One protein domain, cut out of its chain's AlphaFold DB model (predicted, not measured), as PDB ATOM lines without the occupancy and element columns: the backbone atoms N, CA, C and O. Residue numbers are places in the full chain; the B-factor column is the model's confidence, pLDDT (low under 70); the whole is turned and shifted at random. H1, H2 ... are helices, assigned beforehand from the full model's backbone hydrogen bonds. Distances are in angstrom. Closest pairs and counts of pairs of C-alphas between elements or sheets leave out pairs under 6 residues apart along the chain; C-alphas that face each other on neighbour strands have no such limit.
ATOM      1  N   ASP A  53      47.348  31.273  20.264       88.94
ATOM      2  CA  ASP A  53      46.115  31.997  19.942       88.94
ATOM      3  C   ASP A  53      46.369  33.133  18.936       88.94
ATOM      4  O   ASP A  53      45.684  33.256  17.923       88.94
ATOM      5  N   TRP A  54      47.452  33.895  19.126       86.94
ATOM      6  CA  TRP A  54      47.887  34.910  18.162       86.94
ATOM      7  C   TRP A  54      48.176  34.332  16.770       86.94
ATOM      8  O   TRP A  54      47.819  34.932  15.758       86.94
ATOM      9  N   SER A  55      48.825  33.167  16.702       87.31
ATOM     10  CA  SER A  55      49.115  32.492  15.434       87.31
ATOM     11  C   SER A  55      47.845  31.992  14.743       87.31
ATOM     12  O   SER A  55      47.752  32.067  13.515       87.31
ATOM     13  N   ASP A  56      46.881  31.473  15.503       91.12
ATOM     14  CA  ASP A  56      45.612  30.990  14.963       91.12
ATOM     15  C   ASP A  56      44.768  32.148  14.417       91.12
ATOM     16  O   ASP A  56      44.324  32.080  13.267       91.12
ATOM     17  N   GLN A  57      44.657  33.247  15.172       92.81
ATOM     18  CA  GLN A  57      43.981  34.475  14.738       92.81
ATOM     19  C   GLN A  57      44.625  35.066  13.479       92.81
ATOM     20  O   GLN A  57      43.932  35.436  12.534       92.81
ATOM     21  N   TYR A  58      45.961  35.114  13.428       92.31
ATOM     22  CA  TYR A  58      46.674  35.594  12.246       92.31
ATOM     23  C   TYR A  58      46.329  34.759  11.007       92.31
ATOM     24  O   TYR A  58      46.039  35.310   9.943       92.31
ATOM     25  N   ARG A  59      46.340  33.427  11.140       92.94
ATOM     26  CA  ARG A  59      46.021  32.511  10.039       92.94
ATOM     27  C   ARG A  59      44.586  32.703   9.552       92.94
ATOM     28  O   ARG A  59      44.372  32.742   8.343       92.94
ATOM     29  N   GLU A  60      43.628  32.810  10.466       95.75
ATOM     30  CA  GLU A  60      42.216  33.017  10.132       95.75
ATOM     31  C   GLU A  60      42.019  34.318   9.341       95.75
ATOM     32  O   GLU A  60      41.511  34.283   8.219       95.75
ATOM     33  N   LEU A  61      42.546  35.434   9.856       95.81
ATOM     34  CA  LEU A  61      42.475  36.737   9.192       95.81
ATOM     35  C   LEU A  61      43.169  36.733   7.824       95.81
ATOM     36  O   LEU A  61      42.681  37.353   6.878       95.81
ATOM     37  N   ALA A  62      44.301  36.037   7.688       94.81
ATOM     38  CA  ALA A  62      45.025  35.948   6.421       94.81
ATOM     39  C   ALA A  62      44.213  35.216   5.340       94.81
ATOM     40  O   ALA A  62      44.176  35.657   4.187       94.81
ATOM     41  N   VAL A  63      43.547  34.117   5.704       96.75
ATOM     42  CA  VAL A  63      42.693  33.345   4.788       96.75
ATOM     43  C   VAL A  63      41.448  34.144   4.403       96.75
ATOM     44  O   VAL A  63      41.097  34.202   3.222       96.75
ATOM     45  N   GLU A  64      40.810  34.800   5.372       97.12
ATOM     46  CA  GLU A  64      39.638  35.646   5.137       97.12
ATOM     47  C   GLU A  64      39.971  36.814   4.198       97.12
ATOM     48  O   GLU A  64      39.301  37.024   3.180       97.12
ATOM     49  N   LEU A  65      41.072  37.521   4.471       96.75
ATOM     50  CA  LEU A  65      41.542  38.621   3.636       96.75
ATOM     51  C   LEU A  65      41.839  38.165   2.211       96.75
ATOM     52  O   LEU A  65      41.486  38.856   1.257       96.75
ATOM     53  N   TYR A  66      42.461  36.997   2.052       96.06
ATOM     54  CA  TYR A  66      42.723  36.430   0.735       96.06
ATOM     55  C   TYR A  66      41.425  36.207  -0.055       96.06
ATOM     56  O   TYR A  66      41.340  36.612  -1.216       96.06
ATOM     57  N   GLY A  67      40.391  35.642   0.578       96.00
ATOM     58  CA  GLY A  67      39.073  35.470  -0.039       96.00
ATOM     59  C   GLY A  67      38.457  36.794  -0.503       96.00
ATOM     60  O   GLY A  67      38.003  36.903  -1.645       96.00
ATOM     61  N   LEU A  68      38.520  37.828   0.343       96.19
ATOM     62  CA  LEU A  68      38.018  39.166   0.016       96.19
ATOM     63  C   LEU A  68      38.785  39.820  -1.134       96.19
ATOM     64  O   LEU A  68      38.170  40.433  -2.007       96.19
ATOM     65  N   LEU A  69      40.114  39.692  -1.162       95.44
ATOM     66  CA  LEU A  69      40.943  40.245  -2.234       95.44
ATOM     67  C   LEU A  69      40.596  39.615  -3.586       95.44
ATOM     68  O   LEU A  69      40.391  40.345  -4.556       95.44
ATOM     69  N   VAL A  70      40.436  38.291  -3.641       95.44
ATOM     70  CA  VAL A  70      40.028  37.579  -4.864       95.44
ATOM     71  C   VAL A  70      38.636  38.024  -5.328       95.44
ATOM     72  O   VAL A  70      38.408  38.260  -6.520       95.44
ATOM     73  N   GLU A  71      37.683  38.179  -4.403       93.69
ATOM     74  CA  GLU A  71      36.346  38.667  -4.749       93.69
ATOM     75  C   GLU A  71      36.382  40.114  -5.263       93.69
ATOM     76  O   GLU A  71      35.728  40.444  -6.260       93.69
ATOM     77  N   LEU A  72      37.178  40.974  -4.624       94.44
ATOM     78  CA  LEU A  72      37.379  42.353  -5.047       94.44
ATOM     79  C   LEU A  72      37.990  42.429  -6.445       94.44
ATOM     80  O   LEU A  72      37.445  43.145  -7.285       94.44
ATOM     81  N   GLU A  73      39.040  41.662  -6.735       93.31
ATOM     82  CA  GLU A  73      39.645  41.581  -8.071       93.31
ATOM     83  C   GLU A  73      38.605  41.204  -9.135       93.31
ATOM     84  O   GLU A  73      38.489  41.873 -10.168       93.31
ATOM     85  N   ARG A  74      37.748  40.213  -8.854       91.00
ATOM     86  CA  ARG A  74      36.648  39.823  -9.753       91.00
ATOM     87  C   ARG A  74      35.632  40.948  -9.966       91.00
ATOM     88  O   ARG A  74      35.058  41.069 -11.058       91.00
ATOM     89  N   LEU A  75      35.345  41.740  -8.935       90.31
ATOM     90  CA  LEU A  75      34.412  42.869  -9.002       90.31
ATOM     91  C   LEU A  75      35.015  44.104  -9.673       90.31
ATOM     92  O   LEU A  75      34.258  44.913 -10.207       90.31
ATOM     93  N   MET A  76      36.340  44.238  -9.686       88.38
ATOM     94  CA  MET A  76      37.032  45.317 -10.388       88.38
ATOM     95  C   MET A  76      37.338  45.020 -11.859       88.38
ATOM     96  O   MET A  76      37.986  45.837 -12.513       88.38
ATOM     97  N   ALA A  77      36.894  43.875 -12.386       87.00
ATOM     98  CA  ALA A  77      37.077  43.543 -13.792       87.00
ATOM     99  C   ALA A  77      36.614  44.708 -14.700       87.00
ATOM    100  O   ALA A  77      35.565  45.313 -14.433       87.00
ATOM    101  N   PRO A  78      37.380  45.033 -15.758       83.69
ATOM    102  CA  PRO A  78      37.094  46.174 -16.618       83.69
ATOM    103  C   PRO A  78      35.674  46.092 -17.190       83.69
ATOM    104  O   PRO A  78      35.204  45.023 -17.577       83.69
ATOM    105  N   GLY A  79      34.974  47.229 -17.204       80.94
ATOM    106  CA  GLY A  79      33.588  47.328 -17.674       80.94
ATOM    107  C   GLY A  79      32.513  47.101 -16.604       80.94
ATOM    108  O   GLY A  79      31.335  47.307 -16.893       80.94
ATOM    109  N   LYS A  80      32.869  46.737 -15.363       83.62
ATOM    110  CA  LYS A  80      31.897  46.664 -14.260       83.62
ATOM    111  C   LYS A  80      31.732  48.022 -13.566       83.62
ATOM    112  O   LYS A  80      32.731  48.613 -13.152       83.62
ATOM    113  N   PRO A  81      30.493  48.516 -13.380       81.12
ATOM    114  CA  PRO A  81      30.267  49.750 -12.644       81.12
ATOM    115  C   PRO A  81      30.620  49.577 -11.158       81.12
ATOM    116  O   PRO A  81      30.518  48.470 -10.611       81.12
ATOM    117  N   PRO A  82      31.017  50.661 -10.466       82.81
ATOM    118  CA  PRO A  82      31.216  50.625  -9.025       82.81
ATOM    119  C   PRO A  82      29.910  50.215  -8.331       82.81
ATOM    120  O   PRO A  82      28.850  50.776  -8.587       82.81
ATOM    121  N   SER A  83      29.993  49.222  -7.444       87.94
ATOM    122  CA  SER A  83      28.842  48.703  -6.701       87.94
ATOM    123  C   SER A  83      28.987  48.954  -5.202       87.94
ATOM    124  O   SER A  83      30.094  48.999  -4.660       87.94
ATOM    125  N   ILE A  84      27.853  49.061  -4.505       91.44
ATOM    126  CA  ILE A  84      27.817  49.153  -3.034       91.44
ATOM    127  C   ILE A  84      28.507  47.933  -2.403       91.44
ATOM    128  O   ILE A  84      29.242  48.080  -1.428       91.44
ATOM    129  N   ARG A  85      28.335  46.744  -3.002       91.62
ATOM    130  CA  ARG A  85      29.016  45.507  -2.585       91.62
ATOM    131  C   ARG A  85      30.535  45.662  -2.622       91.62
ATOM    132  O   ARG A  85      31.178  45.376  -1.623       91.62
ATOM    133  N   ARG A  86      31.097  46.181  -3.723       92.62
ATOM    134  CA  ARG A  86      32.542  46.447  -3.834       92.62
ATOM    135  C   ARG A  86      33.022  47.346  -2.697       92.62
ATOM    136  O   ARG A  86      33.999  47.013  -2.040       92.62
ATOM    137  N   ARG A  87      32.325  48.455  -2.437       92.88
ATOM    138  CA  ARG A  87      32.712  49.389  -1.369       92.88
ATOM    139  C   ARG A  87      32.671  48.735   0.015       92.88
ATOM    140  O   ARG A  87      33.560  48.989   0.820       92.88
ATOM    141  N   ARG A  88      31.668  47.894   0.290       95.00
ATOM    142  CA  ARG A  88      31.570  47.149   1.555       95.00
ATOM    143  C   ARG A  88      32.759  46.204   1.733       95.00
ATOM    144  O   ARG A  88      33.433  46.294   2.750       95.00
ATOM    145  N   LEU A  89      33.062  45.401   0.716       95.56
ATOM    146  CA  LEU A  89      34.192  44.467   0.742       95.56
ATOM    147  C   LEU A  89      35.540  45.195   0.861       95.56
ATOM    148  O   LEU A  89      36.434  44.722   1.547       95.56
ATOM    149  N   GLN A  90      35.691  46.376   0.249       95.19
ATOM    150  CA  GLN A  90      36.894  47.203   0.411       95.19
ATOM    151  C   GLN A  90      37.074  47.696   1.855       95.19
ATOM    152  O   GLN A  90      38.199  47.742   2.348       95.19
ATOM    153  N   LEU A  91      35.986  48.075   2.536       95.69
ATOM    154  CA  LEU A  91      36.035  48.489   3.943       95.69
ATOM    155  C   LEU A  91      36.362  47.311   4.867       95.69
ATOM    156  O   LEU A  91      37.158  47.461   5.790       95.69
ATOM    157  N   GLU A  92      35.785  46.149   4.589       96.38
ATOM    158  CA  GLU A  92      36.038  44.910   5.322       96.38
ATOM    159  C   GLU A  92      37.493  44.452   5.157       96.38
ATOM    160  O   GLU A  92      38.210  44.300   6.146       96.38
ATOM    161  N   ALA A  93      37.984  44.398   3.914       96.44
ATOM    162  CA  ALA A  93      39.380  44.099   3.607       96.44
ATOM    163  C   ALA A  93      40.340  45.092   4.280       96.44
ATOM    164  O   ALA A  93      41.382  44.691   4.791       96.44
ATOM    165  N   ARG A  94      39.984  46.386   4.337       96.38
ATOM    166  CA  ARG A  94      40.774  47.398   5.057       96.38
ATOM    167  C   ARG A  94      40.856  47.099   6.551       96.38
ATOM    168  O   ARG A  94      41.936  47.214   7.123       96.38
ATOM    169  N   SER A  95      39.732  46.755   7.175       95.94
ATOM    170  CA  SER A  95      39.670  46.438   8.606       95.94
ATOM    171  C   SER A  95      40.518  45.211   8.937       95.94
ATOM    172  O   SER A  95      41.352  45.259   9.838       95.94
ATOM    173  N   ILE A  96      40.360  44.134   8.166       96.62
ATOM    174  CA  ILE A  96      41.108  42.888   8.365       96.62
ATOM    175  C   ILE A  96      42.602  43.108   8.113       96.62
ATOM    176  O   ILE A  96      43.426  42.705   8.931       96.62
ATOM    177  N   ALA A  97      42.968  43.817   7.041       95.69
ATOM    178  CA  ALA A  97      44.361  44.152   6.761       95.69
ATOM    179  C   ALA A  97      45.005  44.981   7.880       95.69
ATOM    180  O   ALA A  97      46.152  44.732   8.244       95.69
ATOM    181  N   ALA A  98      44.277  45.954   8.441       95.06
ATOM    182  CA  ALA A  98      44.762  46.743   9.568       95.06
ATOM    183  C   ALA A  98      45.042  45.858  10.790       95.06
ATOM    184  O   ALA A  98      46.101  45.991  11.401       95.06
ATOM    185  N   ASN A  99      44.126  44.941  11.116       93.81
ATOM    186  CA  ASN A  99      44.288  43.997  12.224       93.81
ATOM    187  C   ASN A  99      45.486  43.074  11.998       93.81
ATOM    188  O   ASN A  99      46.359  42.992  12.858       93.81
ATOM    189  N   LEU A 100      45.591  42.469  10.813       93.94
ATOM    190  CA  LEU A 100      46.703  41.591  10.453       93.94
ATOM    191  C   LEU A 100      48.043  42.328  10.558       93.94
ATOM    192  O   LEU A 100      48.980  41.837  11.179       93.94
ATOM    193  N   LEU A 101      48.138  43.549  10.032       92.56
ATOM    194  CA  LEU A 101      49.372  44.327  10.113       92.56
ATOM    195  C   LEU A 101      49.679  44.817  11.531       92.56
ATOM    196  O   LEU A 101      50.851  44.968  11.869       92.56
ATOM    197  N   MET A 102      48.684  45.034  12.391       91.25
ATOM    198  CA  MET A 102      48.935  45.278  13.816       91.25
ATOM    199  C   MET A 102      49.534  44.051  14.516       91.25
ATOM    200  O   MET A 102      50.232  44.221  15.518       91.25
ATOM    201  N   MET A 103      49.319  42.848  13.971       87.94
ATOM    202  CA  MET A 103      49.844  41.601  14.526       87.94
ATOM    203  C   MET A 103      51.286  41.265  14.110       87.94
ATOM    204  O   MET A 103      51.932  40.430  14.744       87.94
ATOM    205  N   VAL A 104      51.792  41.915  13.062       85.38
ATOM    206  CA  VAL A 104      53.144  41.732  12.511       85.38
ATOM    207  C   VAL A 104      54.086  42.798  13.087       85.38
ATOM    208  O   VAL A 104      53.645  43.916  13.347       85.38
ATOM    209  N   ASN A 105      55.373  42.507  13.307       77.62
ATOM    210  CA  ASN A 105      56.346  43.444  13.881       77.62
ATOM    211  C   ASN A 105      57.706  43.467  13.138       77.62
ATOM    212  O   ASN A 105      58.737  43.041  13.681       77.62
ATOM    213  N   PRO A 106      57.744  44.078  11.943       69.81
ATOM    214  CA  PRO A 106      58.933  44.105  11.104       69.81
ATOM    215  C   PRO A 106      60.047  44.993  11.690       69.81
ATOM    216  O   PRO A 106      61.196  44.891  11.293       69.81
ATOM    217  N   GLU A 107      59.753  45.823  12.699       70.00
ATOM    218  CA  GLU A 107      60.756  46.589  13.460       70.00
ATOM    219  C   GLU A 107      61.436  45.744  14.568       70.00
ATOM    220  O   GLU A 107      61.929  46.275  15.572       70.00
ATOM    221  N   SER A 108      61.369  44.413  14.485       71.44
ATOM    222  CA  SER A 108      62.158  43.523  15.340       71.44
ATOM    223  C   SER A 108      63.600  43.413  14.826       71.44
ATOM    224  O   SER A 108      63.895  43.708  13.675       71.44
ATOM    225  N   SER A 109      64.523  43.038  15.709       75.19
ATOM    226  CA  SER A 109      65.932  42.792  15.364       75.19
ATOM    227  C   SER A 109      66.188  41.362  14.879       75.19
ATOM    228  O   SER A 109      67.335  40.988  14.648       75.19
ATOM    229  N   ASP A 110      65.139  40.547  14.799       79.94
ATOM    230  CA  ASP A 110      65.245  39.105  14.616       79.94
ATOM    231  C   ASP A 110      65.163  38.754  13.126       79.94
ATOM    232  O   ASP A 110      64.669  39.537  12.318       79.94
ATOM    233  N   ALA A 111      65.598  37.547  12.753       78.31
ATOM    234  CA  ALA A 111      65.553  37.087  11.359       78.31
ATOM    235  C   ALA A 111      64.136  37.132  10.745       78.31
ATOM    236  O   ALA A 111      63.999  37.300   9.542       78.31
ATOM    237  N   ALA A 112      63.087  37.053  11.572       81.56
ATOM    238  CA  ALA A 112      61.696  37.174  11.134       81.56
ATOM    239  C   ALA A 112      61.337  38.579  10.610       81.56
ATOM    240  O   ALA A 112      60.396  38.720   9.835       81.56
ATOM    241  N   ALA A 113      62.090  39.621  10.980       84.81
ATOM    242  CA  ALA A 113      61.807  40.999  10.590       84.81
ATOM    243  C   ALA A 113      61.771  41.191   9.066       84.81
ATOM    244  O   ALA A 113      60.914  41.912   8.556       84.81
ATOM    245  N   SER A 114      62.679  40.539   8.330       87.06
ATOM    246  CA  SER A 114      62.722  40.633   6.866       87.06
ATOM    247  C   SER A 114      61.497  40.003   6.211       87.06
ATOM    248  O   SER A 114      60.940  40.582   5.278       87.06
ATOM    249  N   ASP A 115      61.055  38.853   6.719       88.50
ATOM    250  CA  ASP A 115      59.888  38.138   6.197       88.50
ATOM    251  C   ASP A 115      58.614  38.943   6.465       88.50
ATOM    252  O   ASP A 115      57.764  39.121   5.593       88.50
ATOM    253  N   GLU A 116      58.526  39.525   7.654       89.38
ATOM    254  CA  GLU A 116      57.439  40.403   8.061       89.38
ATOM    255  C   GLU A 116      57.382  41.699   7.232       89.38
ATOM    256  O   GLU A 116      56.294  42.143   6.849       89.38
ATOM    257  N   TYR A 117      58.535  42.281   6.877       89.75
ATOM    258  CA  TYR A 117      58.606  43.405   5.937       89.75
ATOM    259  C   TYR A 117      58.131  43.015   4.537       89.75
ATOM    260  O   TYR A 117      57.401  43.782   3.904       89.75
ATOM    261  N   ALA A 118      58.531  41.838   4.051       90.81
ATOM    262  CA  ALA A 118      58.109  41.341   2.747       90.81
ATOM    263  C   ALA A 118      56.586  41.135   2.698       90.81
ATOM    264  O   ALA A 118      55.947  41.537   1.723       90.81
ATOM    265  N   VAL A 119      55.996  40.597   3.771       91.06
ATOM    266  CA  VAL A 119      54.540  40.459   3.915       91.06
ATOM    267  C   VAL A 119      53.845  41.823   3.942       91.06
ATOM    268  O   VAL A 119      52.861  42.004   3.226       91.06
ATOM    269  N   GLU A 120      54.344  42.803   4.707       92.88
ATOM    270  CA  GLU A 120      53.768  44.161   4.739       92.88
ATOM    271  C   GLU A 120      53.785  44.814   3.347       92.88
ATOM    272  O   GLU A 120      52.779  45.384   2.913       92.88
ATOM    273  N   ALA A 121      54.903  44.694   2.625       92.19
ATOM    274  CA  ALA A 121      55.062  45.259   1.289       92.19
ATOM    275  C   ALA A 121      54.159  44.575   0.247       92.19
ATOM    276  O   ALA A 121      53.480  45.265  -0.523       92.19
ATOM    277  N   ASP A 122      54.114  43.238   0.228       94.06
ATOM    278  CA  ASP A 122      53.246  42.479  -0.682       94.06
ATOM    279  C   ASP A 122      51.769  42.776  -0.402       94.06
ATOM    280  O   ASP A 122      51.008  43.097  -1.319       94.06
ATOM    281  N   LEU A 123      51.365  42.769   0.871       94.00
ATOM    282  CA  LEU A 123      49.989  43.056   1.252       94.00
ATOM    283  C   LEU A 123      49.582  44.484   0.871       94.00
ATOM    284  O   LEU A 123      48.514  44.683   0.287       94.00
ATOM    285  N   GLY A 124      50.440  45.473   1.135       93.56
ATOM    286  CA  GLY A 124      50.209  46.858   0.725       93.56
ATOM    287  C   GLY A 124      50.028  46.997  -0.790       93.56
ATOM    288  O   GLY A 124      49.100  47.667  -1.246       93.56
ATOM    289  N   SER A 125      50.856  46.301  -1.575       94.44
ATOM    290  CA  SER A 125      50.754  46.265  -3.040       94.44
ATOM    291  C   SER A 125      49.432  45.654  -3.515       94.44
ATOM    292  O   SER A 125      48.749  46.227  -4.369       94.44
ATOM    293  N   ARG A 126      49.012  44.521  -2.938       94.00
ATOM    294  CA  ARG A 126      47.739  43.861  -3.279       94.00
ATOM    295  C   ARG A 126      46.527  44.720  -2.928       94.00
ATOM    296  O   ARG A 126      45.629  44.868  -3.752       94.00
ATOM    297  N   LEU A 127      46.521  45.338  -1.748       95.12
ATOM    298  CA  LEU A 127      45.452  46.247  -1.324       95.12
ATOM    299  C   LEU A 127      45.348  47.462  -2.251       95.12
ATOM    300  O   LEU A 127      44.249  47.815  -2.684       95.12
ATOM    301  N   ALA A 128      46.485  48.052  -2.627       94.31
ATOM    302  CA  ALA A 128      46.520  49.167  -3.566       94.31
ATOM    303  C   ALA A 128      45.944  48.775  -4.936       94.31
ATOM    304  O   ALA A 128      45.148  49.529  -5.502       94.31
ATOM    305  N   LYS A 129      46.265  47.571  -5.435       93.31
ATOM    306  CA  LYS A 129      45.698  47.044  -6.688       93.31
ATOM    307  C   LYS A 129      44.179  46.965  -6.649       93.31
ATOM    308  O   LYS A 129      43.568  47.284  -7.656       93.31
ATOM    309  N   VAL A 130      43.568  46.606  -5.516       93.19
ATOM    310  CA  VAL A 130      42.098  46.555  -5.359       93.19
ATOM    311  C   VAL A 130      41.465  47.878  -4.902       93.19
ATOM    312  O   VAL A 130      40.268  47.944  -4.592       93.19
ATOM    313  N   GLY A 131      42.243  48.963  -4.882       91.69
ATOM    314  CA  GLY A 131      41.786  50.295  -4.494       91.69
ATOM    315  C   GLY A 131      41.446  50.424  -3.008       91.69
ATOM    316  O   GLY A 131      40.598  51.241  -2.648       91.69
ATOM    317  N   VAL A 132      42.063  49.609  -2.151       94.25
ATOM    318  CA  VAL A 132      41.957  49.718  -0.695       94.25
ATOM    319  C   VAL A 132      43.129  50.550  -0.184       94.25
ATOM    320  O   VAL A 132      44.284  50.154  -0.303       94.25
ATOM    321  N   SER A 133      42.828  51.715   0.393       93.25
ATOM    322  CA  SER A 133      43.826  52.550   1.061       93.25
ATOM    323  C   SER A 133      43.923  52.203   2.543       93.25
ATOM    324  O   SER A 133      42.908  52.047   3.231       93.25
ATOM    325  N   LEU A 134      45.153  52.112   3.040       93.69
ATOM    326  CA  LEU A 134      45.453  51.835   4.437       93.69
ATOM    327  C   LEU A 134      46.348  52.940   5.005       93.69
ATOM    328  O   LEU A 134      47.310  53.357   4.364       93.69
ATOM    329  N   ASP A 135      46.021  53.416   6.206       94.06
ATOM    330  CA  ASP A 135      46.849  54.381   6.931       94.06
ATOM    331  C   ASP A 135      47.972  53.627   7.653       94.06
ATOM    332  O   ASP A 135      47.806  53.117   8.765       94.06
ATOM    333  N   MET A 136      49.119  53.518   6.983       91.81
ATOM    334  CA  MET A 136      50.277  52.809   7.527       91.81
ATOM    335  C   MET A 136      50.900  53.526   8.726       91.81
ATOM    336  O   MET A 136      51.477  52.866   9.590       91.81
ATOM    337  N   ASP A 137      50.753  54.846   8.840       93.56
ATOM    338  CA  ASP A 137      51.272  55.597   9.984       93.56
ATOM    339  C   ASP A 137      50.446  55.331  11.241       93.56
ATOM    340  O   ASP A 137      50.989  55.247  12.348       93.56
ATOM    341  N   TYR A 138      49.129  55.170  11.092       92.25
ATOM    342  CA  TYR A 138      48.264  54.684  12.163       92.25
ATOM    343  C   TYR A 138      48.691  53.286  12.630       92.25
ATOM    344  O   TYR A 138      48.906  53.086  13.830       92.25
ATOM    345  N   VAL A 139      48.870  52.343  11.695       92.81
ATOM    346  CA  VAL A 139      49.256  50.953  11.994       92.81
ATOM    347  C   VAL A 139      50.604  50.900  12.712       92.81
ATOM    348  O   VAL A 139      50.712  50.300  13.780       92.81
ATOM    349  N   ARG A 140      51.626  51.587  12.188       91.25
ATOM    350  CA  ARG A 140      52.978  51.610  12.774       91.25
ATOM    351  C   ARG A 140      52.990  52.192  14.186       91.25
ATOM    352  O   ARG A 140      53.655  51.646  15.066       91.25
ATOM    353  N   ARG A 141      52.241  53.274  14.434       91.31
ATOM    354  CA  ARG A 141      52.131  53.871  15.777       91.31
ATOM    355  C   ARG A 141      51.480  52.915  16.775       91.31
ATOM    356  O   ARG A 141      52.022  52.725  17.861       91.31
ATOM    357  N   HIS A 142      50.370  52.280  16.406       91.50
ATOM    358  CA  HIS A 142      49.672  51.351  17.302       91.50
ATOM    359  C   HIS A 142      50.474  50.075  17.553       91.50
ATOM    360  O   HIS A 142      50.568  49.628  18.693       91.50
ATOM    361  N   ARG A 143      51.154  49.548  16.534       90.00
ATOM    362  CA  ARG A 143      52.074  48.411  16.660       90.00
ATOM    363  C   ARG A 143      53.173  48.670  17.698       90.00
ATOM    364  O   ARG A 143      53.441  47.809  18.534       90.00
ATOM    365  N   LYS A 144      53.757  49.877  17.723       88.12
ATOM    366  CA  LYS A 144      54.735  50.278  18.758       88.12
ATOM    367  C   LYS A 144      54.136  50.247  20.162       88.12
ATOM    368  O   LYS A 144      54.770  49.743  21.086       88.12
ATOM    369  N   VAL A 145      52.911  50.749  20.327       89.44
ATOM    370  CA  VAL A 145      52.197  50.709  21.614       89.44
ATOM    371  C   VAL A 145      51.939  49.265  22.053       89.44
ATOM    372  O   VAL A 145      52.253  48.912  23.188       89.44
ATOM    373  N   LEU A 146      51.451  48.406  21.152       87.56
ATOM    374  CA  LEU A 146      51.222  46.984  21.432       87.56
ATOM    375  C   LEU A 146      52.519  46.266  21.833       87.56
ATOM    376  O   LEU A 146      52.528  45.523  22.813       87.56
ATOM    377  N   LYS A 147      53.636  46.549  21.150       84.31
ATOM    378  CA  LYS A 147      54.964  46.014  21.493       84.31
ATOM    379  C   LYS A 147      55.409  46.439  22.894       84.31
ATOM    380  O   LYS A 147      55.895  45.601  23.654       84.31
ATOM    381  N   HIS A 148      55.227  47.709  23.258       85.88
ATOM    382  CA  HIS A 148      55.540  48.186  24.608       85.88
ATOM    383  C   HIS A 148      54.669  47.510  25.672       85.88
ATOM    384  O   HIS A 148      55.195  47.091  26.702       85.88
ATOM    385  N   ASN A 149      53.369  47.348  25.415       84.81
ATOM    386  CA  ASN A 149      52.459  46.654  26.330       84.81
ATOM    387  C   ASN A 149      52.863  45.187  26.508       84.81
ATOM    388  O   ASN A 149      52.950  44.702  27.632       84.81
ATOM    389  N   TRP A 150      53.197  44.502  25.415       82.62
ATOM    390  CA  TRP A 150      53.682  43.124  25.453       82.62
ATOM    391  C   TRP A 150      54.987  42.975  26.240       82.62
ATOM    392  O   TRP A 150      55.141  42.033  27.017       82.62
ATOM    393  N   TYR A 151      55.929  43.908  26.066       82.50
ATOM    394  CA  TYR A 151      57.176  43.904  26.829       82.50
ATOM    395  C   TYR A 151      56.921  44.100  28.327       82.50
ATOM    396  O   TYR A 151      57.457  43.338  29.125       82.50
ATOM    397  N   ARG A 152      56.053  45.051  28.701       80.19
ATOM    398  CA  ARG A 152      55.661  45.274  30.103       80.19
ATOM    399  C   ARG A 152      55.052  44.021  30.728       80.19
ATOM    400  O   ARG A 152      55.532  43.579  31.766       80.19
ATOM    401  N   ILE A 153      54.102  43.384  30.040       76.56
ATOM    402  CA  ILE A 153      53.483  42.127  30.491       76.56
ATOM    403  C   ILE A 153      54.547  41.043  30.700       76.56
ATOM    404  O   ILE A 153      54.548  40.366  31.720       76.56
ATOM    405  N   LYS A 154      55.499  40.890  29.771       74.88
ATOM    406  CA  LYS A 154      56.591  39.914  29.916       74.88
ATOM    407  C   LYS A 154      57.509  40.187  31.104       74.88
ATOM    408  O   LYS A 154      58.089  39.239  31.610       74.88
ATOM    409  N   THR A 155      57.698  41.447  31.489       76.88
ATOM    410  CA  THR A 155      58.545  41.815  32.636       76.88
ATOM    411  C   THR A 155      57.828  41.712  33.981       76.88
ATOM    412  O   THR A 155      58.495  41.643  35.008       76.88
ATOM    413  N   GLU A 156      56.493  41.701  33.988       68.81
ATOM    414  CA  GLU A 156      55.675  41.559  35.201       68.81
ATOM    415  C   GLU A 156      55.618  40.111  35.733       68.81
ATOM    416  O   GLU A 156      55.244  39.908  36.890       68.81
ATOM    417  N   PHE A 157      56.026  39.115  34.933       58.44
ATOM    418  CA  PHE A 157      56.036  37.682  35.275       58.44
ATOM    419  C   PHE A 157      57.444  37.071  35.195       58.44
ATOM    420  O   PHE A 157      57.749  36.168  36.010       58.44
TER     421      PHE A 157
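What this domain is: This is residues 53 to 157 of the 157 residues of an uncharacterized protein of Rhizobium radiobacter (UniProt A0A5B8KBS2). Three helices run up and down as a loose bundle: H1 and H2 lie side by side as a hairpin, and H3 folds back along part of H2. H4 packs by its early residues on the last residues of H2, and its far part, with Phe 157, sticks out as an arm from one end, while residues 77 to 82 stick out at the other. The printed part has 105 residues, with four named helices, H1 to H4 in chain order, and no named strand, and its class is all helix. It is only just loose, close to compact, with a radius of gyration of the C-alphas of 15.7 A and spans of 57 by 24 by 22 A.

Where its parts are: H1, residues 53 to 75, begins at C-alpha 53 (46.115, 31.997, 19.942) and is 33.1 A long from first to last C-alpha. H2, residues 84 to 103, measures 29.2 A. H3, residues 112 to 129, measures 25.9 A. H4, residues 136 to 156, measures 30.4 A and ends at C-alpha 156 (55.675, 41.559, 35.201).

How they stand to each other: H2 is the hub, touching three helices. H1 and H2 touch, closest at the C-alphas of Leu 65 and Ala 93, 5.9 A, at a shallow tilt of 29 degrees, opposite ways. H2 and H3, also a hairpin, only just touch, with 3 pairs of C-alphas within 8 A, the closest those of Leu 101 and Glu 120 at 6.9 A. H4 touches H2 with residues 139 to 143 alone, closest at the C-alphas of Arg 143 and Met 102, 5.3 A. H4 is apart from H1 and H3. In all four helices every O i to N i+4 pair is within hydrogen-bond range.

The domain as a whole: The C-alphas of Gly 79 and Phe 157 are the two farthest apart, 58.3 A. The printed part has no cut, and its three links are short. Residues 106, 156 and 157 have pLDDT under 70.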